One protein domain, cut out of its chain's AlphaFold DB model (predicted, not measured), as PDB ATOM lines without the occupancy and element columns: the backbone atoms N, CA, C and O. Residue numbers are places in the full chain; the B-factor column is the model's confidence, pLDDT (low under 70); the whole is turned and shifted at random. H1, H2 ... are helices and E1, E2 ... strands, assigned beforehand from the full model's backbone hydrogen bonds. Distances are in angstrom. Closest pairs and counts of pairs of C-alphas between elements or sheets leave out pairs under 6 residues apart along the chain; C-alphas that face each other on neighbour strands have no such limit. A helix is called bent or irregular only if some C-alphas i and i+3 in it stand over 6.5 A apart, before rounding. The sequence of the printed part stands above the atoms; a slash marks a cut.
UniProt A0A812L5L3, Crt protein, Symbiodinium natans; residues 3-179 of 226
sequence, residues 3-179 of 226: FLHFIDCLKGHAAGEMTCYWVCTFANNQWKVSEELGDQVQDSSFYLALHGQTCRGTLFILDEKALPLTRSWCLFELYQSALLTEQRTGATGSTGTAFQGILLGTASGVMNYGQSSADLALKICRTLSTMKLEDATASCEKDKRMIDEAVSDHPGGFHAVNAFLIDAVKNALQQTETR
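What this domain is: This is residues 3 to 179 of the 226 residues of the protein "Crt protein" of Symbiodinium natans (UniProt A0A812L5L3). A short parallel sheet of two strands, E1 and E2, lies in the middle of a rounded body of helices, with H1, H6 and the long H9 packed round it. H7 runs side by side with H9 and H8 with H6, while the short H2, H3 and H4 lie at one side, where H4 packs on H6. The printed part has 177 residues with nine named helices and two named strands, in the order H1 H2 H3 H4 E1 H5 H6 E2 H7 H8 H9, and is mostly helix. It is compact, with a radius of gyration of the C-alphas of 15.9 A and spans of 45 by 38 by 34 A.

How they stand to each other: Start at H1, residues 3 to 14, which touches no helix; its closest C-alpha to strand E2, residues 102 to 106, is that of Cys 9, 5.9 A from Thr 106. H2, residues 24 to 27, is close to but not clearly touching H4, residues 45 to 51, at Cys 24 and Phe 46, whose C-alphas, the closest, are 6.4 A apart. H3, residues 30 to 37, is irregular, with C-alphas 31 and 34 8.6 A apart; it too is close to but not clearly touching H4, the closest C-alphas being Glu 36 and Ser 45, 6.4 A. E1, residues 58 to 61, is the parallel neighbour of E2 at 24 degrees; look for N 60 and O 103, within hydrogen-bond range at 2.8 A. E1, then H5, residues 67 to 70, and H6, residues 72 to 88, then E2 form a strand-helix-strand unit, parallel neighbour strands joined through helices, with a right-handed crossover. H6 is the hub. With residues 77 to 84 alone it touches H4 at a shallow tilt of 19 degrees, closest at the C-alphas of Leu 50 and Ser 81, 7.4 A. H5 and H6 only just touch, only at the corner, with 3 pairs of C-alphas within 8 A, the closest Leu 69 and Leu 75, 5.8 A. With residues 72 to 79 alone H6 touches H8, residues 141 to 152, at a shallow tilt of 26 degrees, the same way, closest at the C-alphas of Ser 72 and Lys 144, 6.0 A. H9, residues 157 to 179, touches H6 about perpendicular, at 77 degrees, with residues 161 to 164 alone; the closest C-alphas are Tyr 79 and Val 161, 6.0 A. H7, residues 118 to 128, touches H9 at a shallow tilt of 10 degrees, opposite ways, closest at the C-alphas of Cys 125 and Val 169, 6.4 A. Every O i to N i+4 pair is within hydrogen-bond range in H1, H4, H6, H7, H8 and H9, against 2 of 4 in H3; H2 and H5 are too short for such a pair.

Where its parts are: Find C-alpha 3 at (34.964, 13.151, 26.150), where H1 begins; it runs 16.6 A. H6 runs 24.0 A from C-alpha 72 at (48.146, 15.474, 42.504). H7 runs 15.1 A and H8 16.2 A, and H9, the longest helix, runs 33.8 A to C-alpha 179 at (25.906, -8.149, 38.379).

The domain as a whole: The two C-alphas farthest apart, Glu 35 and Thr 178, are 45.9 A apart. The printed part has no cut. The links H6 to E2, E2 to H7 and H7 to H8 are long. Mean pLDDT of the printed part is 89.3, and residues 90 to 97 are under 70.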
ATOM      1  N   PHE A   3      36.150  12.356  25.821       83.50
ATOM      2  CA  PHE A   3      34.964  13.151  26.150       83.50
ATOM      3  C   PHE A   3      33.637  12.400  25.942       83.50
ATOM      4  O   PHE A   3      32.706  12.587  26.715       83.50
ATOM      5  N   LEU A   4      33.541  11.515  24.943       84.56
ATOM      6  CA  LEU A   4      32.331  10.701  24.764       84.56
ATOM      7  C   LEU A   4      32.155   9.727  25.932       84.56
ATOM      8  O   LEU A   4      31.076   9.658  26.502       84.56
ATOM      9  N   HIS A   5      33.244   9.083  26.365       83.19
ATOM     10  CA  HIS A   5      33.230   8.195  27.531       83.19
ATOM     11  C   HIS A   5      32.779   8.929  28.802       83.19
ATOM     12  O   HIS A   5      32.035   8.377  29.606       83.19
ATOM     13  N   PHE A   6      33.207  10.183  28.964       88.94
ATOM     14  CA  PHE A   6      32.749  11.055  30.041       88.94
ATOM     15  C   PHE A   6      31.227  11.262  29.990       88.94
ATOM     16  O   PHE A   6      30.545  11.025  30.984       88.94
ATOM     17  N   ILE A   7      30.677  11.640  28.831       90.88
ATOM     18  CA  ILE A   7      29.231  11.862  28.666       90.88
ATOM     19  C   ILE A   7      28.429  10.577  28.890       90.88
ATOM     20  O   ILE A   7      27.400  10.614  29.564       90.88
ATOM     21  N   ASP A   8      28.889   9.452  28.353       89.69
ATOM     22  CA  ASP A   8      28.199   8.168  28.489       89.69
ATOM     23  C   ASP A   8      28.201   7.691  29.945       89.69
ATOM     24  O   ASP A   8      27.162   7.266  30.453       89.69
ATOM     25  N   CYS A   9      29.308   7.891  30.667       92.12
ATOM     26  CA  CYS A   9      29.362   7.652  32.106       92.12
ATOM     27  C   CYS A   9      28.349   8.514  32.874       92.12
ATOM     28  O   CYS A   9      27.660   8.000  33.754       92.12
ATOM     29  N   LEU A  10      28.228   9.811  32.557       93.62
ATOM     30  CA  LEU A  10      27.262  10.696  33.224       93.62
ATOM     31  C   LEU A  10      25.813  10.291  32.946       93.62
ATOM     32  O   LEU A  10      24.978  10.361  33.848       93.62
ATOM     33  N   LYS A  11      25.507   9.857  31.718       91.31
ATOM     34  CA  LYS A  11      24.180   9.335  31.359       91.31
ATOM     35  C   LYS A  11      23.866   8.053  32.125       91.31
ATOM     36  O   LYS A  11      22.776   7.942  32.678       91.31
ATOM     37  N   GLY A  12      24.824   7.127  32.189       90.69
ATOM     38  CA  GLY A  12      24.689   5.874  32.936       90.69
ATOM     39  C   GLY A  12      24.507   6.099  34.439       90.69
ATOM     40  O   GLY A  12      23.641   5.476  35.047       90.69
ATOM     41  N   HIS A  13      25.257   7.043  35.017       94.25
ATOM     42  CA  HIS A  13      25.116   7.431  36.422       94.25
ATOM     43  C   HIS A  13      23.777   8.124  36.704       94.25
ATOM     44  O   HIS A  13      23.126   7.815  37.696       94.25
ATOM     45  N   ALA A  14      23.352   9.056  35.844       93.25
ATOM     46  CA  ALA A  14      22.085   9.758  36.026       93.25
ATOM     47  C   ALA A  14      20.880   8.816  35.897       93.25
ATOM     48  O   ALA A  14      19.858   9.076  36.514       93.25
ATOM     49  N   ALA A  15      20.976   7.757  35.084       89.44
ATOM     50  CA  ALA A  15      19.912   6.768  34.878       89.44
ATOM     51  C   ALA A  15      18.527   7.380  34.547       89.44
ATOM     52  O   ALA A  15      17.491   6.803  34.860       89.44
ATOM     53  N   GLY A  16      18.502   8.552  33.899       86.25
ATOM     54  CA  GLY A  16      17.276   9.295  33.574       86.25
ATOM     55  C   GLY A  16      16.822  10.308  34.634       86.25
ATOM     56  O   GLY A  16      15.927  11.103  34.357       86.25
ATOM     57  N   GLU A  17      17.468  10.347  35.797       89.00
ATOM     58  CA  GLU A  17      17.197  11.305  36.869       89.00
ATOM     59  C   GLU A  17      17.830  12.677  36.600       89.00
ATOM     60  O   GLU A  17      18.925  12.801  36.035       89.00
ATOM     61  N   MET A  18      17.174  13.736  37.083       90.94
ATOM     62  CA  MET A  18      17.711  15.096  37.007       90.94
ATOM     63  C   MET A  18      18.875  15.268  37.992       90.94
ATOM     64  O   MET A  18      18.684  15.584  39.166       90.94
ATOM     65  N   THR A  19      20.094  15.067  37.490       92.06
ATOM     66  CA  THR A  19      21.335  15.141  38.271       92.06
ATOM     67  C   THR A  19      22.184  16.331  37.838       92.06
ATOM     68  O   THR A  19      22.461  16.513  36.653       92.06
ATOM     69  N   CYS A  20      22.631  17.131  38.806       93.50
ATOM     70  CA  CYS A  20      23.562  18.230  38.575       93.50
ATOM     71  C   CYS A  20      24.997  17.768  38.837       93.50
ATOM     72  O   CYS A  20      25.276  17.185  39.885       93.50
ATOM     73  N   TYR A  21      25.907  18.086  37.919       93.75
ATOM     74  CA  TYR A  21      27.328  17.776  38.051       93.75
ATOM     75  C   TYR A  21      28.148  19.059  38.065       93.75
ATOM     76  O   TYR A  21      28.003  19.909  37.185       93.75
ATOM     77  N   TRP A  22      29.043  19.167  39.040       94.38
ATOM     78  CA  TRP A  22      30.159  20.102  38.992       94.38
ATOM     79  C   TRP A  22      31.386  19.343  38.483       94.38
ATOM     80  O   TRP A  22      31.664  18.241  38.953       94.38
ATOM     81  N   VAL A  23      32.090  19.890  37.491       92.56
ATOM     82  CA  VAL A  23      33.130  19.156  36.754       92.56
ATOM     83  C   VAL A  23      34.439  19.932  36.796       92.56
ATOM     84  O   VAL A  23      34.563  20.970  36.145       92.56
ATOM     85  N   CYS A  24      35.439  19.396  37.501       87.06
ATOM     86  CA  CYS A  24      36.716  20.074  37.760       87.06
ATOM     87  C   CYS A  24      37.422  20.560  36.485       87.06
ATOM     88  O   CYS A  24      37.927  21.679  36.433       87.06
ATOM     89  N   THR A  25      37.386  19.755  35.417       83.44
ATOM     90  CA  THR A  25      38.034  20.074  34.132       83.44
ATOM     91  C   THR A  25      37.439  21.314  33.452       83.44
ATOM     92  O   THR A  25      38.143  21.977  32.695       83.44
ATOM     93  N   PHE A  26      36.173  21.651  33.723       86.69
ATOM     94  CA  PHE A  26      35.486  22.804  33.122       86.69
ATOM     95  C   PHE A  26      35.277  23.970  34.089       86.69
ATOM     96  O   PHE A  26      34.902  25.053  33.651       86.69
ATOM     97  N   ALA A  27      35.488  23.753  35.385       85.62
ATOM     98  CA  ALA A  27      35.152  24.735  36.404       85.62
ATOM     99  C   ALA A  27      36.252  25.777  36.641       85.62
ATOM    100  O   ALA A  27      35.942  26.915  36.968       85.62
ATOM    101  N   ASN A  28      37.521  25.409  36.449       83.44
ATOM    102  CA  ASN A  28      38.641  26.318  36.682       83.44
ATOM    103  C   ASN A  28      38.950  27.159  35.443       83.44
ATOM    104  O   ASN A  28      39.237  26.616  34.369       83.44
ATOM    105  N   ASN A  29      39.015  28.479  35.614       86.06
ATOM    106  CA  ASN A  29      39.539  29.386  34.601       86.06
ATOM    107  C   ASN A  29      41.046  29.162  34.396       86.06
ATOM    108  O   ASN A  29      41.883  29.723  35.099       86.06
ATOM    109  N   GLN A  30      41.404  28.373  33.379       83.44
ATOM    110  CA  GLN A  30      42.800  28.021  33.090       83.44
ATOM    111  C   GLN A  30      43.686  29.235  32.755       83.44
ATOM    112  O   GLN A  30      44.901  29.163  32.904       83.44
ATOM    113  N   TRP A  31      43.096  30.367  32.350       86.56
ATOM    114  CA  TRP A  31      43.826  31.612  32.081       86.56
ATOM    115  C   TRP A  31      44.212  32.369  33.354       86.56
ATOM    116  O   TRP A  31      45.100  33.217  33.322       86.56
ATOM    117  N   LYS A  32      43.527  32.078  34.462       86.44
ATOM    118  CA  LYS A  32      43.677  32.723  35.772       86.44
ATOM    119  C   LYS A  32      43.731  31.673  36.880       86.44
ATOM    120  O   LYS A  32      43.208  31.878  37.967       86.44
ATOM    121  N   VAL A  33      44.375  30.537  36.603       84.56
ATOM    122  CA  VAL A  33      44.359  29.368  37.495       84.56
ATOM    123  C   VAL A  33      44.859  29.699  38.904       84.56
ATOM    124  O   VAL A  33      44.311  29.204  39.877       84.56
ATOM    125  N   SER A  34      45.837  30.600  39.030       82.81
ATOM    126  CA  SER A  34      46.331  31.056  40.333       82.81
ATOM    127  C   SER A  34      45.284  31.827  41.146       82.81
ATOM    128  O   SER A  34      45.292  31.728  42.364       82.81
ATOM    129  N   GLU A  35      44.378  32.568  40.497       85.44
ATOM    130  CA  GLU A  35      43.267  33.258  41.172       85.44
ATOM    131  C   GLU A  35      42.180  32.256  41.610       85.44
ATOM    132  O   GLU A  35      41.578  32.428  42.662       85.44
ATOM    133  N   GLU A  36      41.950  31.201  40.820       82.19
ATOM    134  CA  GLU A  36      40.923  30.172  41.072       82.19
ATOM    135  C   GLU A  36      41.319  29.149  42.147       82.19
ATOM    136  O   GLU A  36      40.457  28.551  42.794       82.19
ATOM    137  N   LEU A  37      42.622  28.892  42.303       84.56
ATOM    138  CA  LEU A  37      43.142  27.949  43.294       84.56
ATOM    139  C   LEU A  37      43.363  28.588  44.669       84.56
ATOM    140  O   LEU A  37      43.384  27.859  45.656       84.56
ATOM    141  N   GLY A  38      43.512  29.915  44.727       85.56
ATOM    142  CA  GLY A  38      43.812  30.650  45.953       85.56
ATOM    143  C   GLY A  38      45.203  30.358  46.522       85.56
ATOM    144  O   GLY A  38      46.110  29.907  45.817       85.56
ATOM    145  N   ASP A  39      45.385  30.660  47.809       86.06
ATOM    146  CA  ASP A  39      46.674  30.514  48.493       86.06
ATOM    147  C   ASP A  39      46.802  29.168  49.214       86.06
ATOM    148  O   ASP A  39      47.918  28.676  49.406       86.06
ATOM    149  N   GLN A  40      45.672  28.581  49.607       88.19
ATOM    150  CA  GLN A  40      45.569  27.296  50.288       88.19
ATOM    151  C   GLN A  40      44.798  26.291  49.429       88.19
ATOM    152  O   GLN A  40      43.911  26.656  48.665       88.19
ATOM    153  N   VAL A  41      45.066  24.990  49.588       89.00
ATOM    154  CA  VAL A  41      44.338  23.945  48.836       89.00
ATOM    155  C   VAL A  41      42.821  23.977  49.098       89.00
ATOM    156  O   VAL A  41      42.026  23.590  48.238       89.00
ATOM    157  N   GLN A  42      42.416  24.486  50.264       91.38
ATOM    158  CA  GLN A  42      41.027  24.676  50.679       91.38
ATOM    159  C   GLN A  42      40.327  25.845  49.972       91.38
ATOM    160  O   GLN A  42      39.097  25.882  49.944       91.38
ATOM    161  N   ASP A  43      41.082  26.772  49.381       90.81
ATOM    162  CA  ASP A  43      40.521  27.892  48.619       90.81
ATOM    163  C   ASP A  43      40.082  27.456  47.214       90.81
ATOM    164  O   ASP A  43      39.315  28.155  46.552       90.81
ATOM    165  N   SER A  44      40.537  26.281  46.762       89.88
ATOM    166  CA  SER A  44      40.234  25.776  45.428       89.88
ATOM    167  C   SER A  44      38.729  25.603  45.202       89.88
ATOM    168  O   SER A  44      37.989  25.081  46.041       89.88
ATOM    169  N   SER A  45      38.275  25.974  44.003       89.38
ATOM    170  CA  SER A  45      36.869  25.849  43.591       89.38
ATOM    171  C   SER A  45      36.303  24.432  43.784       89.38
ATOM    172  O   SER A  45      35.145  24.269  44.176       89.38
ATOM    173  N   PHE A  46      37.132  23.402  43.576       89.25
ATOM    174  CA  PHE A  46      36.781  22.011  43.842       89.25
ATOM    175  C   PHE A  46      36.499  21.767  45.324       89.25
ATOM    176  O   PHE A  46      35.471  21.173  45.648       89.25
ATOM    177  N   TYR A  47      37.389  22.210  46.219       93.44
ATOM    178  CA  TYR A  47      37.214  22.005  47.654       93.44
ATOM    179  C   TYR A  47      35.885  22.611  48.104       93.44
ATOM    180  O   TYR A  47      35.093  21.949  48.773       93.44
ATOM    181  N   LEU A  48      35.605  23.838  47.657       93.31
ATOM    182  CA  LEU A  48      34.363  24.544  47.956       93.31
ATOM    183  C   LEU A  48      33.130  23.800  47.417       93.31
ATOM    184  O   LEU A  48      32.143  23.638  48.138       93.31
ATOM    185  N   ALA A  49      33.186  23.307  46.176       93.38
ATOM    186  CA  ALA A  49      32.097  22.543  45.570       93.38
ATOM    187  C   ALA A  49      31.845  21.216  46.305       93.38
ATOM    188  O   ALA A  49      30.696  20.885  46.610       93.38
ATOM    189  N   LEU A  50      32.907  20.478  46.631       93.62
ATOM    190  CA  LEU A  50      32.828  19.192  47.315       93.62
ATOM    191  C   LEU A  50      32.307  19.341  48.756       93.62
ATOM    192  O   LEU A  50      31.476  18.548  49.203       93.62
ATOM    193  N   HIS A  51      32.750  20.375  49.475       93.50
ATOM    194  CA  HIS A  51      32.307  20.654  50.845       93.50
ATOM    195  C   HIS A  51      30.904  21.265  50.924       93.50
ATOM    196  O   HIS A  51      30.304  21.271  52.003       93.50
ATOM    197  N   GLY A  52      30.327  21.695  49.797       91.88
ATOM    198  CA  GLY A  52      28.953  22.180  49.717       91.88
ATOM    199  C   GLY A  52      27.925  21.205  50.312       91.88
ATOM    200  O   GLY A  52      28.030  19.982  50.184       91.88
ATOM    201  N   GLN A  53      26.888  21.747  50.959       87.00
ATOM    202  CA  GLN A  53      25.837  20.949  51.616       87.00
ATOM    203  C   GLN A  53      24.976  20.146  50.631       87.00
ATOM    204  O   GLN A  53      24.349  19.160  51.009       87.00
ATOM    205  N   THR A  54      24.925  20.579  49.372       89.38
ATOM    206  CA  THR A  54      24.176  19.918  48.298       89.38
ATOM    207  C   THR A  54      25.000  18.864  47.561       89.38
ATOM    208  O   THR A  54      24.432  18.103  46.776       89.38
ATOM    209  N   CYS A  55      26.314  18.792  47.800       92.44
ATOM    210  CA  CYS A  55      27.164  17.794  47.169       92.44
ATOM    211  C   CYS A  55      26.883  16.407  47.759       92.44
ATOM    212  O   CYS A  55      26.924  16.206  48.976       92.44
ATOM    213  N   ARG A  56      26.587  15.447  46.878       91.75
ATOM    214  CA  ARG A  56      26.182  14.083  47.247       91.75
ATOM    215  C   ARG A  56      27.299  13.053  47.135       91.75
ATOM    216  O   ARG A  56      27.084  11.922  47.546       91.75
ATOM    217  N   GLY A  57      28.452  13.405  46.586       93.50
ATOM    218  CA  GLY A  57      29.546  12.469  46.352       93.50
ATOM    219  C   GLY A  57      30.423  12.912  45.192       93.50
ATOM    220  O   GLY A  57      30.260  14.004  44.647       93.50
ATOM    221  N   THR A  58      31.336  12.034  44.801       94.88
ATOM    222  CA  THR A  58      32.318  12.282  43.750       94.88
ATOM    223  C   THR A  58      32.305  11.135  42.758       94.88
ATOM    224  O   THR A  58      32.466   9.980  43.136       94.88
ATOM    225  N   LEU A  59      32.137  11.458  41.476       94.69
ATOM    226  CA  LEU A  59      32.232  10.497  40.384       94.69
ATOM    227  C   LEU A  59      33.613  10.615  39.729       94.69
ATOM    228  O   LEU A  59      33.886  11.566  38.998       94.69
ATOM    229  N   PHE A  60      34.477   9.639  39.991       93.25
ATOM    230  CA  PHE A  60      35.812   9.529  39.411       93.25
ATOM    231  C   PHE A  60      35.744   8.792  38.078       93.25
ATOM    232  O   PHE A  60      35.569   7.579  38.047       93.25
ATOM    233  N   ILE A  61      35.877   9.513  36.966       92.44
ATOM    234  CA  ILE A  61      35.805   8.917  35.627       92.44
ATOM    235  C   ILE A  61      37.194   8.422  35.229       92.44
ATOM    236  O   ILE A  61      38.095   9.219  34.972       92.44
ATOM    237  N   LEU A  62      37.356   7.104  35.187       91.62
ATOM    238  CA  LEU A  62      38.619   6.419  34.948       91.62
ATOM    239  C   LEU A  62      38.695   5.854  33.527       91.62
ATOM    240  O   LEU A  62      37.725   5.330  32.971       91.62
ATOM    241  N   ASP A  63      39.893   5.933  32.955       89.88
ATOM    242  CA  ASP A  63      40.293   5.120  31.811       89.88
ATOM    243  C   ASP A  63      40.986   3.829  32.283       89.88
ATOM    244  O   ASP A  63      41.224   3.634  33.475       89.88
ATOM    245  N   GLU A  64      41.343   2.940  31.349       89.06
ATOM    246  CA  GLU A  64      42.022   1.667  31.666       89.06
ATOM    247  C   GLU A  64      43.336   1.849  32.448       89.06
ATOM    248  O   GLU A  64      43.793   0.932  33.134       89.06
ATOM    249  N   LYS A  65      43.957   3.027  32.328       90.56
ATOM    250  CA  LYS A  65      45.234   3.380  32.951       90.56
ATOM    251  C   LYS A  65      45.053   4.175  34.246       90.56
ATOM    252  O   LYS A  65      46.054   4.506  34.873       90.56
ATOM    253  N   ALA A  66      43.815   4.489  34.626       91.94
ATOM    254  CA  ALA A  66      43.472   5.335  35.758       91.94
ATOM    255  C   ALA A  66      44.321   6.625  35.827       91.94
ATOM    256  O   ALA A  66      44.681   7.085  36.910       91.94
ATOM    257  N   LEU A  67      44.595   7.241  34.666       91.06
ATOM    258  CA  LEU A  67      45.421   8.455  34.562       91.06
ATOM    259  C   LEU A  67      44.987   9.617  35.471       91.06
ATOM    260  O   LEU A  67      45.862  10.362  35.909       91.06
ATOM    261  N   PRO A  68      43.692   9.821  35.798       91.12
ATOM    262  CA  PRO A  68      43.323  10.855  36.757       91.12
ATOM    263  C   PRO A  68      44.064  10.725  38.090       91.12
ATOM    264  O   PRO A  68      44.512  11.727  38.629       91.12
ATOM    265  N   LEU A  69      44.286   9.507  38.586       92.88
ATOM    266  CA  LEU A  69      44.925   9.278  39.884       92.88
ATOM    267  C   LEU A  69      46.448   9.464  39.869       92.88
ATOM    268  O   LEU A  69      47.066   9.477  40.927       92.88
ATOM    269  N   THR A  70      47.055   9.695  38.702       94.44
ATOM    270  CA  THR A  70      48.470  10.088  38.606       94.44
ATOM    271  C   THR A  70      48.665  11.606  38.717       94.44
ATOM    272  O   THR A  70      49.783  12.099  38.544       94.44
ATOM    273  N   ARG A  71      47.589  12.371  38.957       94.12
ATOM    274  CA  ARG A  71      47.593  13.838  39.058       94.12
ATOM    275  C   ARG A  71      47.339  14.267  40.503       94.12
ATOM    276  O   ARG A  71      46.294  13.932  41.053       94.12
ATOM    277  N   SER A  72      48.235  15.066  41.088       95.06
ATOM    278  CA  SER A  72      48.146  15.474  42.504       95.06
ATOM    279  C   SER A  72      46.829  16.181  42.826       95.06
ATOM    280  O   SER A  72      46.235  15.925  43.865       95.06
ATOM    281  N   TRP A  73      46.315  17.008  41.911       92.81
ATOM    282  CA  TRP A  73      45.018  17.660  42.105       92.81
ATOM    283  C   TRP A  73      43.871  16.652  42.222       92.81
ATOM    284  O   TRP A  73      43.119  16.721  43.181       92.81
ATOM    285  N   CYS A  74      43.779  15.661  41.332       93.25
ATOM    286  CA  CYS A  74      42.765  14.608  41.443       93.25
ATOM    287  C   CYS A  74      42.966  13.741  42.696       93.25
ATOM    288  O   CYS A  74      42.000  13.303  43.308       93.25
ATOM    289  N   LEU A  75      44.205  13.508  43.126       92.62
ATOM    290  CA  LEU A  75      44.464  12.848  44.403       92.62
ATOM    291  C   LEU A  75      43.901  13.648  45.576       92.62
ATOM    292  O   LEU A  75      43.251  13.067  46.442       92.62
ATOM    293  N   PHE A  76      44.102  14.967  45.590       92.88
ATOM    294  CA  PHE A  76      43.488  15.835  46.590       92.88
ATOM    295  C   PHE A  76      41.959  15.719  46.551       92.88
ATOM    296  O   PHE A  76      41.327  15.642  47.604       92.88
ATOM    297  N   GLU A  77      41.366  15.613  45.356       93.56
ATOM    298  CA  GLU A  77      39.929  15.364  45.217       93.56
ATOM    299  C   GLU A  77      39.499  14.053  45.882       93.56
ATOM    300  O   GLU A  77      38.576  14.046  46.694       93.56
ATOM    301  N   LEU A  78      40.210  12.962  45.596       92.88
ATOM    302  CA  LEU A  78      39.974  11.646  46.186       92.88
ATOM    303  C   LEU A  78      40.100  11.676  47.719       92.88
ATOM    304  O   LEU A  78      39.241  11.147  48.424       92.88
ATOM    305  N   TYR A  79      41.155  12.312  48.228       93.25
ATOM    306  CA  TYR A  79      41.412  12.468  49.656       93.25
ATOM    307  C   TYR A  79      40.261  13.194  50.357       93.25
ATOM    308  O   TYR A  79      39.691  12.674  51.314       93.25
ATOM    309  N   GLN A  80      39.852  14.352  49.839       94.44
ATOM    310  CA  GLN A  80      38.760  15.119  50.430       94.44
ATOM    311  C   GLN A  80      37.434  14.353  50.395       94.44
ATOM    312  O   GLN A  80      36.658  14.418  51.352       94.44
ATOM    313  N   SER A  81      37.173  13.594  49.330       93.62
ATOM    314  CA  SER A  81      35.988  12.742  49.252       93.62
ATOM    315  C   SER A  81      36.017  11.621  50.290       93.62
ATOM    316  O   SER A  81      34.980  11.356  50.893       93.62
ATOM    317  N   ALA A  82      37.180  11.014  50.547       91.31
ATOM    318  CA  ALA A  82      37.350  10.007  51.595       91.31
ATOM    319  C   ALA A  82      37.036  10.574  52.988       91.31
ATOM    320  O   ALA A  82      36.237   9.997  53.728       91.31
ATOM    321  N   LEU A  83      37.568  11.760  53.309       91.00
ATOM    322  CA  LEU A  83      37.277  12.433  54.579       91.00
ATOM    323  C   LEU A  83      35.794  12.722  54.759       91.00
ATOM    324  O   LEU A  83      35.228  12.508  55.829       91.00
ATOM    325  N   LEU A  84      35.145  13.216  53.706       92.31
ATOM    326  CA  LEU A  84      33.721  13.508  53.756       92.31
ATOM    327  C   LEU A  84      32.875  12.243  53.854       92.31
ATOM    328  O   LEU A  84      31.826  12.291  54.492       92.31
ATOM    329  N   THR A  85      33.316  11.121  53.277       90.38
ATOM    330  CA  THR A  85      32.680   9.824  53.516       90.38
ATOM    331  C   THR A  85      32.682   9.512  55.001       90.38
ATOM    332  O   THR A  85      31.608   9.296  55.555       90.38
ATOM    333  N   GLU A  86      33.826   9.572  55.677       85.88
ATOM    334  CA  GLU A  86      33.901   9.299  57.117       85.88
ATOM    335  C   GLU A  86      33.055  10.281  57.941       85.88
ATOM    336  O   GLU A  86      32.264   9.866  58.787       85.88
ATOM    337  N   GLN A  87      33.150  11.582  57.650       87.44
ATOM    338  CA  GLN A  87      32.456  12.634  58.402       87.44
ATOM    339  C   GLN A  87      30.936  12.643  58.198       87.44
ATOM    340  O   GLN A  87      30.197  13.067  59.087       87.44
ATOM    341  N   ARG A  88      30.457  12.228  57.019       86.50
ATOM    342  CA  ARG A  88      29.033  12.276  56.643       86.50
ATOM    343  C   ARG A  88      28.368  10.900  56.632       86.50
ATOM    344  O   ARG A  88      27.176  10.816  56.331       86.50
ATOM    345  N   THR A  89      29.084   9.829  56.985       70.25
ATOM    346  CA  THR A  89      28.481   8.501  57.155       70.25
ATOM    347  C   THR A  89      27.403   8.574  58.240       70.25
ATOM    348  O   THR A  89      27.671   8.922  59.385       70.25
ATOM    349  N   GLY A  90      26.151   8.287  57.870       60.25
ATOM    350  CA  GLY A  90      24.994   8.351  58.772       60.25
ATOM    351  C   GLY A  90      24.363   9.740  58.950       60.25
ATOM    352  O   GLY A  90      23.296   9.840  59.552       60.25
ATOM    353  N   ALA A  91      24.948  10.803  58.389       56.22
ATOM    354  CA  ALA A  91      24.348  12.132  58.381       56.22
ATOM    355  C   ALA A  91      23.446  12.293  57.144       56.22
ATOM    356  O   ALA A  91      23.908  12.602  56.044       56.22
ATOM    357  N   THR A  92      22.137  12.089  57.301       54.50
ATOM    358  CA  THR A  92      21.165  12.526  56.292       54.50
ATOM    359  C   THR A  92      21.148  14.051  56.276       54.50
ATOM    360  O   THR A  92      20.682  14.677  57.230       54.50
ATOM    361  N   GLY A  93      21.675  14.662  55.213       54.22
ATOM    362  CA  GLY A  93      21.549  16.104  55.007       54.22
ATOM    363  C   GLY A  93      20.082  16.536  54.905       54.22
ATOM    364  O   GLY A  93      19.174  15.710  54.814       54.22
ATOM    365  N   SER A  94      19.836  17.845  54.840       48.81
ATOM    366  CA  SER A  94      18.497  18.450  54.701       48.81
ATOM    367  C   SER A  94      17.681  17.958  53.490       48.81
ATOM    368  O   SER A  94      16.481  18.201  53.422       48.81
ATOM    369  N   THR A  95      18.311  17.243  52.550       53.25
ATOM    370  CA  THR A  95      17.691  16.626  51.366       53.25
ATOM    371  C   THR A  95      17.395  15.126  51.518       53.25
ATOM    372  O   THR A  95      16.943  14.498  50.564       53.25
ATOM    373  N   GLY A  96      17.651  14.530  52.689       57.41
ATOM    374  CA  GLY A  96      17.336  13.130  53.003       57.41
ATOM    375  C   GLY A  96      18.292  12.077  52.431       57.41
ATOM    376  O   GLY A  96      18.242  10.931  52.863       57.41
ATOM    377  N   THR A  97      19.193  12.428  51.507       66.25
ATOM    378  CA  THR A  97      20.152  11.474  50.919       66.25
ATOM    379  C   THR A  97      21.523  11.587  51.583       66.25
ATOM    380  O   THR A  97      22.085  12.683  51.645       66.25
ATOM    381  N   ALA A  98      22.072  10.464  52.051       80.81
ATOM    382  CA  ALA A  98      23.431  10.383  52.586       80.81
ATOM    383  C   ALA A  98      24.489  10.682  51.507       80.81
ATOM    384  O   ALA A  98      24.259  10.485  50.311       80.81
ATOM    385  N   PHE A  99      25.657  11.150  51.945       89.56
ATOM    386  CA  PHE A  99      26.817  11.324  51.076       89.56
ATOM    387  C   PHE A  99      27.312   9.954  50.591       89.56
ATOM    388  O   PHE A  99      27.537   9.052  51.394       89.56
ATOM    389  N   GLN A 100      27.473   9.798  49.280       89.94
ATOM    390  CA  GLN A 100      27.784   8.526  48.622       89.94
ATOM    391  C   GLN A 100      29.283   8.208  48.599       89.94
ATOM    392  O   GLN A 100      29.669   7.098  48.247       89.94
ATOM    393  N   GLY A 101      30.142   9.167  48.958       91.88
ATOM    394  CA  GLY A 101      31.585   9.001  48.828       91.88
ATOM    395  C   GLY A 101      32.037   9.004  47.378       91.88
ATOM    396  O   GLY A 101      31.663   9.902  46.621       91.88
ATOM    397  N   ILE A 102      32.861   8.024  47.010       93.31
ATOM    398  CA  ILE A 102      33.465   7.931  45.679       93.31
ATOM    399  C   ILE A 102      32.806   6.824  44.863       93.31
ATOM    400  O   ILE A 102      32.732   5.669  45.283       93.31
ATOM    401  N   LEU A 103      32.390   7.192  43.656       94.25
ATOM    402  CA  LEU A 103      31.913   6.294  42.618       94.25
ATOM    403  C   LEU A 103      32.941   6.242  41.489       94.25
ATOM    404  O   LEU A 103      33.418   7.277  41.027       94.25
ATOM    405  N   LEU A 104      33.272   5.040  41.030       94.25
ATOM    406  CA  LEU A 104      34.218   4.794  39.948       94.25
ATOM    407  C   LEU A 104      33.449   4.673  38.631       94.25
ATOM    408  O   LEU A 104      32.770   3.681  38.363       94.25
ATOM    409  N   GLY A 105      33.527   5.723  37.827       93.62
ATOM    410  CA  GLY A 105      32.935   5.816  36.503       93.62
ATOM    411  C   GLY A 105      33.874   5.303  35.417       93.62
ATOM    412  O   GLY A 105      35.085   5.489  35.481       93.62
ATOM    413  N   THR A 106      33.312   4.685  34.387       92.12
ATOM    414  CA  THR A 106      34.029   4.187  33.209       92.12
ATOM    415  C   THR A 106      33.238   4.516  31.948       92.12
ATOM    416  O   THR A 106      32.076   4.908  32.026       92.12
ATOM    417  N   ALA A 107      33.828   4.293  30.773       87.56
ATOM    418  CA  ALA A 107      33.125   4.462  29.499       87.56
ATOM    419  C   ALA A 107      31.837   3.620  29.388       87.56
ATOM    420  O   ALA A 107      30.917   4.008  28.678       87.56
ATOM    421  N   SER A 108      31.772   2.483  30.087       88.12
ATOM    422  CA  SER A 108      30.602   1.595  30.114       88.12
ATOM    423  C   SER A 108      29.605   1.902  31.237       88.12
ATOM    424  O   SER A 108      28.564   1.265  31.292       88.12
ATOM    425  N   GLY A 109      29.892   2.856  32.127       90.25
ATOM    426  CA  GLY A 109      29.038   3.182  33.275       90.25
ATOM    427  C   GLY A 109      29.775   3.118  34.611       90.25
ATOM    428  O   GLY A 109      31.009   3.107  34.659       90.25
ATOM    429  N   VAL A 110      29.017   3.097  35.706       93.44
ATOM    430  CA  VAL A 110      29.542   3.172  37.077       93.44
ATOM    431  C   VAL A 110      29.810   1.773  37.636       93.44
ATOM    432  O   VAL A 110      28.892   0.968  37.796       93.44
ATOM    433  N   MET A 111      31.066   1.482  37.981       93.31
ATOM    434  CA  MET A 111      31.486   0.177  38.514       93.31
ATOM    435  C   MET A 111      30.786  -0.153  39.838       93.31
ATOM    436  O   MET A 111      30.386  -1.291  40.054       93.31
ATOM    437  N   ASN A 112      30.572   0.843  40.702       92.88
ATOM    438  CA  ASN A 112      29.875   0.669  41.983       92.88
ATOM    439  C   ASN A 112      28.415   0.208  41.826       92.88
ATOM    440  O   ASN A 112      27.847  -0.319  42.778       92.88
ATOM    441  N   TYR A 113      27.816   0.402  40.648       90.94
ATOM    442  CA  TYR A 113      26.472  -0.073  40.307       90.94
ATOM    443  C   TYR A 113      26.502  -1.352  39.455       90.94
ATOM    444  O   TYR A 113      25.472  -1.768  38.938       90.94
ATOM    445  N   GLY A 114      27.683  -1.945  39.245       88.44
ATOM    446  CA  GLY A 114      27.871  -3.114  38.385       88.44
ATOM    447  C   GLY A 114      27.689  -2.840  36.888       88.44
ATOM    448  O   GLY A 114      27.629  -3.777  36.106       88.44
ATOM    449  N   GLN A 115      27.620  -1.575  36.462       87.31
ATOM    450  CA  GLN A 115      27.342  -1.208  35.064       87.31
ATOM    451  C   GLN A 115      28.567  -1.331  34.140       87.31
ATOM    452  O   GLN A 115      28.448  -1.181  32.929       87.31
ATOM    453  N   SER A 116      29.767  -1.537  34.689       85.06
ATOM    454  CA  SER A 116      30.989  -1.608  33.885       85.06
ATOM    455  C   SER A 116      31.197  -2.998  33.286       85.06
ATOM    456  O   SER A 116      30.875  -4.002  33.917       85.06
ATOM    457  N   SER A 117      31.794  -3.079  32.093       87.81
ATOM    458  CA  SER A 117      32.194  -4.379  31.541       87.81
ATOM    459  C   SER A 117      33.227  -5.060  32.449       87.81
ATOM    460  O   SER A 117      34.157  -4.403  32.928       87.81
ATOM    461  N   ALA A 118      33.101  -6.375  32.652       88.50
ATOM    462  CA  ALA A 118      33.980  -7.136  33.542       88.50
ATOM    463  C   ALA A 118      35.467  -6.997  33.162       88.50
ATOM    464  O   ALA A 118      36.310  -6.771  34.028       88.50
ATOM    465  N   ASP A 119      35.787  -7.045  31.866       90.75
ATOM    466  CA  ASP A 119      37.162  -6.890  31.379       90.75
ATOM    467  C   ASP A 119      37.746  -5.512  31.712       90.75
ATOM    468  O   ASP A 119      38.883  -5.412  32.184       90.75
ATOM    469  N   LEU A 120      36.970  -4.443  31.501       90.25
ATOM    470  CA  LEU A 120      37.391  -3.081  31.828       90.25
ATOM    471  C   LEU A 120      37.573  -2.907  33.337       90.25
ATOM    472  O   LEU A 120      38.601  -2.384  33.770       90.25
ATOM    473  N   ALA A 121      36.619  -3.394  34.131       90.81
ATOM    474  CA  ALA A 121      36.695  -3.367  35.586       90.81
ATOM    475  C   ALA A 121      37.949  -4.096  36.090       90.81
ATOM    476  O   ALA A 121      38.686  -3.543  36.904       90.81
ATOM    477  N   LEU A 122      38.258  -5.284  35.559       92.00
ATOM    478  CA  LEU A 122      39.460  -6.042  35.917       92.00
ATOM    479  C   LEU A 122      40.749  -5.306  35.545       92.00
ATOM    480  O   LEU A 122      41.687  -5.289  36.345       92.00
ATOM    481  N   LYS A 123      40.819  -4.692  34.358       93.56
ATOM    482  CA  LYS A 123      41.981  -3.881  33.956       93.56
ATOM    483  C   LYS A 123      42.192  -2.710  34.910       93.56
ATOM    484  O   LYS A 123      43.295  -2.549  35.421       93.56
ATOM    485  N   ILE A 124      41.136  -1.947  35.191       92.25
ATOM    486  CA  ILE A 124      41.192  -0.806  36.110       92.25
ATOM    487  C   ILE A 124      41.611  -1.277  37.505       92.25
ATOM    488  O   ILE A 124      42.564  -0.743  38.058       92.25
ATOM    489  N   CYS A 125      40.991  -2.328  38.048       91.12
ATOM    490  CA  CYS A 125      41.330  -2.853  39.373       91.12
ATOM    491  C   CYS A 125      42.789  -3.323  39.469       91.12
ATOM    492  O   CYS A 125      43.434  -3.086  40.487       91.12
ATOM    493  N   ARG A 126      43.334  -3.954  38.418       93.69
ATOM    494  CA  ARG A 126      44.757  -4.341  38.354       93.69
ATOM    495  C   ARG A 126      45.684  -3.132  38.330       93.69
ATOM    496  O   ARG A 126      46.724  -3.151  38.978       93.69
ATOM    497  N   THR A 127      45.319  -2.087  37.591       93.81
ATOM    498  CA  THR A 127      46.081  -0.836  37.583       93.81
ATOM    499  C   THR A 127      46.072  -0.208  38.979       93.81
ATOM    500  O   THR A 127      47.128   0.086  39.533       93.81
ATOM    501  N   LEU A 128      44.891  -0.076  39.589       91.69
ATOM    502  CA  LEU A 128      44.710   0.552  40.899       91.69
ATOM    503  C   LEU A 128      45.366  -0.232  42.044       91.69
ATOM    504  O   LEU A 128      45.854   0.384  42.983       91.69
ATOM    505  N   SER A 129      45.439  -1.566  41.968       89.88
ATOM    506  CA  SER A 129      46.034  -2.391  43.033       89.88
ATOM    507  C   SER A 129      47.548  -2.235  43.183       89.88
ATOM    508  O   SER A 129      48.106  -2.631  44.206       89.88
ATOM    509  N   THR A 130      48.214  -1.682  42.169       90.75
ATOM    510  CA  THR A 130      49.667  -1.445  42.170       90.75
ATOM    511  C   THR A 130      50.029   0.030  42.280       90.75
ATOM    512  O   THR A 130      51.204   0.362  42.426       90.75
ATOM    513  N   MET A 131      49.032   0.912  42.212       92.38
ATOM    514  CA  MET A 131      49.239   2.347  42.231       92.38
ATOM    515  C   MET A 131      49.464   2.843  43.653       92.38
ATOM    516  O   MET A 131      48.840   2.375  44.604       92.38
ATOM    517  N   LYS A 132      50.350   3.824  43.771       92.81
ATOM    518  CA  LYS A 132      50.618   4.557  44.996       92.81
ATOM    519  C   LYS A 132      50.277   6.009  44.765       92.81
ATOM    520  O   LYS A 132      50.816   6.639  43.858       92.81
ATOM    521  N   LEU A 133      49.356   6.526  45.560       92.06
ATOM    522  CA  LEU A 133      48.883   7.890  45.393       92.06
ATOM    523  C   LEU A 133      50.013   8.914  45.621       92.06
ATOM    524  O   LEU A 133      50.075   9.913  44.915       92.06
ATOM    525  N   GLU A 134      50.987   8.635  46.485       94.69
ATOM    526  CA  GLU A 134      52.167   9.494  46.681       94.69
ATOM    527  C   GLU A 134      53.002   9.748  45.402       94.69
ATOM    528  O   GLU A 134      53.682  10.775  45.299       94.69
ATOM    529  N   ASP A 135      52.898   8.870  44.396       95.31
ATOM    530  CA  ASP A 135      53.582   9.010  43.103       95.31
ATOM    531  C   ASP A 135      52.878  10.009  42.158       95.31
ATOM    532  O   ASP A 135      53.364  10.289  41.058       95.31
ATOM    533  N   ALA A 136      51.730  10.569  42.557       95.62
ATOM    534  CA  ALA A 136      51.003  11.548  41.760       95.62
ATOM    535  C   ALA A 136      51.819  12.835  41.541       95.62
ATOM    536  O   ALA A 136      52.531  13.327  42.423       95.62
ATOM    537  N   THR A 137      51.674  13.416  40.349       96.31
ATOM    538  CA  THR A 137      52.461  14.574  39.899       96.31
ATOM    539  C   THR A 137      51.593  15.798  39.606       96.31
ATOM    540  O   THR A 137      50.405  15.690  39.285       96.31
ATOM    541  N   ALA A 138      52.201  16.983  39.675       93.44
ATOM    542  CA  ALA A 138      51.604  18.241  39.244       93.44
ATOM    543  C   ALA A 138      52.583  18.996  38.339       93.44
ATOM    544  O   ALA A 138      53.796  18.887  38.494       93.44
ATOM    545  N   SER A 139      52.061  19.799  37.410       90.56
ATOM    546  CA  SER A 139      52.884  20.696  36.585       90.56
ATOM    547  C   SER A 139      53.525  21.826  37.397       90.56
ATOM    548  O   SER A 139      54.506  22.421  36.960       90.56
ATOM    549  N   CYS A 140      52.960  22.132  38.566       90.44
ATOM    550  CA  CYS A 140      53.478  23.092  39.523       90.44
ATOM    551  C   CYS A 140      53.996  22.347  40.760       90.44
ATOM    552  O   CYS A 140      53.230  21.726  41.493       90.44
ATOM    553  N   GLU A 141      55.300  22.445  41.015       93.62
ATOM    554  CA  GLU A 141      55.950  21.808  42.170       93.62
ATOM    555  C   GLU A 141      55.393  22.324  43.510       93.62
ATOM    556  O   GLU A 141      55.308  21.582  44.486       93.62
ATOM    557  N   LYS A 142      55.004  23.609  43.563       91.75
ATOM    558  CA  LYS A 142      54.387  24.211  44.755       91.75
ATOM    559  C   LYS A 142      53.071  23.504  45.086       91.75
ATOM    560  O   LYS A 142      52.885  23.128  46.238       91.75
ATOM    561  N   ASP A 143      52.220  23.278  44.086       91.50
ATOM    562  CA  ASP A 143      50.931  22.600  44.258       91.50
ATOM    563  C   ASP A 143      51.132  21.169  44.752       91.50
ATOM    564  O   ASP A 143      50.471  20.752  45.699       91.50
ATOM    565  N   LYS A 144      52.083  20.430  44.154       94.56
ATOM    566  CA  LYS A 144      52.406  19.071  44.607       94.56
ATOM    567  C   LYS A 144      52.798  19.070  46.082       94.56
ATOM    568  O   LYS A 144      52.216  18.310  46.841       94.56
ATOM    569  N   ARG A 145      53.732  19.934  46.496       94.81
ATOM    570  CA  ARG A 145      54.157  20.004  47.904       94.81
ATOM    571  C   ARG A 145      52.998  20.329  48.839       94.81
ATOM    572  O   ARG A 145      52.825  19.632  49.823       94.81
ATOM    573  N   MET A 146      52.186  21.329  48.499       93.88
ATOM    574  CA  MET A 146      51.033  21.713  49.319       93.88
ATOM    575  C   MET A 146      50.022  20.571  49.479       93.88
ATOM    576  O   MET A 146      49.486  20.368  50.564       93.88
ATOM    577  N   ILE A 147      49.755  19.823  48.407       94.69
ATOM    578  CA  ILE A 147      48.841  18.676  48.442       94.69
ATOM    579  C   ILE A 147      49.452  17.521  49.237       94.69
ATOM    580  O   ILE A 147      48.770  16.941  50.080       94.69
ATOM    581  N   ASP A 148      50.724  17.203  49.001       95.44
ATOM    582  CA  ASP A 148      51.418  16.128  49.707       95.44
ATOM    583  C   ASP A 148      51.497  16.418  51.216       95.44
ATOM    584  O   ASP A 148      51.289  15.511  52.020       95.44
ATOM    585  N   GLU A 149      51.732  17.675  51.606       94.44
ATOM    586  CA  GLU A 149      51.677  18.148  52.997       94.44
ATOM    587  C   GLU A 149      50.261  17.994  53.575       94.44
ATOM    588  O   GLU A 149      50.091  17.349  54.608       94.44
ATOM    589  N   ALA A 150      49.229  18.467  52.867       92.38
ATOM    590  CA  ALA A 150      47.837  18.365  53.317       92.38
ATOM    591  C   ALA A 150      47.361  16.916  53.524       92.38
ATOM    592  O   ALA A 150      46.546  16.649  54.410       92.38
ATOM    593  N   VAL A 151      47.855  15.980  52.707       93.31
ATOM    594  CA  VAL A 151      47.581  14.547  52.863       93.31
ATOM    595  C   VAL A 151      48.418  13.962  53.995       93.31
ATOM    596  O   VAL A 151      47.892  13.188  54.787       93.31
ATOM    597  N   SER A 152      49.698  14.321  54.105       93.50
ATOM    598  CA  SER A 152      50.608  13.786  55.129       93.50
ATOM    599  C   SER A 152      50.230  14.202  56.550       93.50
ATOM    600  O   SER A 152      50.411  13.412  57.474       93.50
ATOM    601  N   ASP A 153      49.667  15.399  56.718       90.62
ATOM    602  CA  ASP A 153      49.204  15.916  58.009       90.62
ATOM    603  C   ASP A 153      47.926  15.217  58.511       90.62
ATOM    604  O   ASP A 153      47.561  15.330  59.686       90.62
ATOM    605  N   HIS A 154      47.241  14.459  57.650       83.62
ATOM    606  CA  HIS A 154      46.083  13.662  58.032       83.62
ATOM    607  C   HIS A 154      46.480  12.435  58.871       83.62
ATOM    608  O   HIS A 154      47.467  11.765  58.552       83.62
ATOM    609  N   PRO A 155      45.679  12.026  59.875       87.75
ATOM    610  CA  PRO A 155      45.840  10.727  60.523       87.75
ATOM    611  C   PRO A 155      45.959   9.568  59.518       87.75
ATOM    612  O   PRO A 155      45.048   9.275  58.747       87.75
ATOM    613  N   GLY A 156      47.113   8.901  59.512       89.50
ATOM    614  CA  GLY A 156      47.412   7.797  58.592       89.50
ATOM    615  C   GLY A 156      47.911   8.214  57.201       89.50
ATOM    616  O   GLY A 156      48.355   7.346  56.451       89.50
ATOM    617  N   GLY A 157      47.910   9.506  56.867       93.19
ATOM    618  CA  GLY A 157      48.529  10.063  55.665       93.19
ATOM    619  C   GLY A 157      48.139   9.370  54.357       93.19
ATOM    620  O   GLY A 157      47.030   8.857  54.195       93.19
ATOM    621  N   PHE A 158      49.101   9.263  53.434       94.50
ATOM    622  CA  PHE A 158      48.936   8.515  52.182       94.50
ATOM    623  C   PHE A 158      48.530   7.052  52.393       94.50
ATOM    624  O   PHE A 158      47.844   6.487  51.545       94.50
ATOM    625  N   HIS A 159      48.917   6.418  53.504       94.31
ATOM    626  CA  HIS A 159      48.525   5.034  53.768       94.31
ATOM    627  C   HIS A 159      47.005   4.901  53.933       94.31
ATOM    628  O   HIS A 159      46.409   4.015  53.324       94.31
ATOM    629  N   ALA A 160      46.375   5.807  54.686       91.75
ATOM    630  CA  ALA A 160      44.925   5.819  54.866       91.75
ATOM    631  C   ALA A 160      44.184   6.081  53.545       91.75
ATOM    632  O   ALA A 160      43.237   5.369  53.218       91.75
ATOM    633  N   VAL A 161      44.654   7.039  52.738       91.12
ATOM    634  CA  VAL A 161      44.020   7.363  51.446       91.12
ATOM    635  C   VAL A 161      44.170   6.218  50.438       91.12
ATOM    636  O   VAL A 161      43.210   5.865  49.754       91.12
ATOM    637  N   ASN A 162      45.347   5.586  50.373       93.88
ATOM    638  CA  ASN A 162      45.551   4.390  49.553       93.88
ATOM    639  C   ASN A 162      44.640   3.240  50.022       93.88
ATOM    640  O   ASN A 162      44.020   2.579  49.192       93.88
ATOM    641  N   ALA A 163      44.507   3.013  51.334       92.75
ATOM    642  CA  ALA A 163      43.611   1.985  51.870       92.75
ATOM    643  C   ALA A 163      42.145   2.250  51.488       92.75
ATOM    644  O   ALA A 163      41.473   1.347  50.989       92.75
ATOM    645  N   PHE A 164      41.690   3.499  51.617       91.94
ATOM    646  CA  PHE A 164      40.357   3.922  51.192       91.94
ATOM    647  C   PHE A 164      40.111   3.640  49.703       91.94
ATOM    648  O   PHE A 164      39.084   3.064  49.341       91.94
ATOM    649  N   LEU A 165      41.061   4.005  48.830       92.38
ATOM    650  CA  LEU A 165      40.961   3.728  47.396       92.38
ATOM    651  C   LEU A 165      40.829   2.227  47.135       92.38
ATOM    652  O   LEU A 165      39.954   1.803  46.382       92.38
ATOM    653  N   ILE A 166      41.682   1.421  47.765       94.06
ATOM    654  CA  ILE A 166      41.670  -0.031  47.600       94.06
ATOM    655  C   ILE A 166      40.332  -0.626  48.046       94.06
ATOM    656  O   ILE A 166      39.807  -1.504  47.362       94.06
ATOM    657  N   ASP A 167      39.744  -0.143  49.136       92.31
ATOM    658  CA  ASP A 167      38.443  -0.626  49.593       92.31
ATOM    659  C   ASP A 167      37.301  -0.192  48.664       92.31
ATOM    660  O   ASP A 167      36.447  -1.014  48.323       92.31
ATOM    661  N   ALA A 168      37.326   1.039  48.143       90.50
ATOM    662  CA  ALA A 168      36.381   1.480  47.116       90.50
ATOM    663  C   ALA A 168      36.463   0.609  45.847       90.50
ATOM    664  O   ALA A 168      35.436   0.206  45.297       90.50
ATOM    665  N   VAL A 169      37.679   0.265  45.414       91.88
ATOM    666  CA  VAL A 169      37.932  -0.606  44.257       91.88
ATOM    667  C   VAL A 169      37.443  -2.029  44.502       91.88
ATOM    668  O   VAL A 169      36.781  -2.596  43.635       91.88
ATOM    669  N   LYS A 170      37.713  -2.606  45.680       93.12
ATOM    670  CA  LYS A 170      37.205  -3.937  46.053       93.12
ATOM    671  C   LYS A 170      35.682  -3.978  46.007       93.12
ATOM    672  O   LYS A 170      35.128  -4.883  45.389       93.12
ATOM    673  N   ASN A 171      35.022  -2.990  46.612       91.62
ATOM    674  CA  ASN A 171      33.563  -2.910  46.632       91.62
ATOM    675  C   ASN A 171      32.999  -2.797  45.208       91.62
ATOM    676  O   ASN A 171      32.075  -3.518  44.844       91.62
ATOM    677  N   ALA A 172      33.589  -1.949  44.363       91.25
ATOM    678  CA  ALA A 172      33.171  -1.803  42.970       91.25
ATOM    679  C   ALA A 172      33.372  -3.093  42.148       91.25
ATOM    680  O   ALA A 172      32.518  -3.456  41.335       91.25
ATOM    681  N   LEU A 173      34.473  -3.818  42.376       92.00
ATOM    682  CA  LEU A 173      34.734  -5.101  41.723       92.00
ATOM    683  C   LEU A 173      33.725  -6.172  42.153       92.00
ATOM    684  O   LEU A 173      33.210  -6.887  41.300       92.00
ATOM    685  N   GLN A 174      33.397  -6.245  43.446       93.31
ATOM    686  CA  GLN A 174      32.380  -7.164  43.968       93.31
ATOM    687  C   GLN A 174      30.996  -6.900  43.363       93.31
ATOM    688  O   GLN A 174      30.293  -7.845  43.001       93.31
ATOM    689  N   GLN A 175      30.619  -5.629  43.193       93.38
ATOM    690  CA  GLN A 175      29.350  -5.273  42.549       93.38
ATOM    691  C   GLN A 175      29.339  -5.637  41.065       93.38
ATOM    692  O   GLN A 175      28.341  -6.146  40.558       93.38
ATOM    693  N   THR A 176      30.467  -5.447  40.377       91.12
ATOM    694  CA  THR A 176      30.617  -5.867  38.978       91.12
ATOM    695  C   THR A 176      30.519  -7.389  38.836       91.12
ATOM    696  O   THR A 176      29.821  -7.878  37.952       91.12
ATOM    697  N   GLU A 177      31.166  -8.153  39.722       92.56
ATOM    698  CA  GLU A 177      31.075  -9.618  39.735       92.56
ATOM    699  C   GLU A 177      29.642 -10.098  39.992       92.56
ATOM    700  O   GLU A 177      29.148 -10.971  39.279       92.56
ATOM    701  N   THR A 178      28.976  -9.523  40.996       94.12
ATOM    702  CA  THR A 178      27.593  -9.867  41.352       94.12
ATOM    703  C   THR A 178      26.669  -9.657  40.161       94.12
ATOM    704  O   THR A 178      25.986 -10.591  39.743       94.12
ATOM    705  N   ARG A 179      26.732  -8.473  39.541       92.69
ATOM    706  CA  ARG A 179      25.906  -8.149  38.379       92.69
ATOM    707  C   ARG A 179      26.170  -9.080  37.198       92.69
ATOM    708  O   ARG A 179      25.235  -9.569  36.575       92.69
TER     709      ARG A 179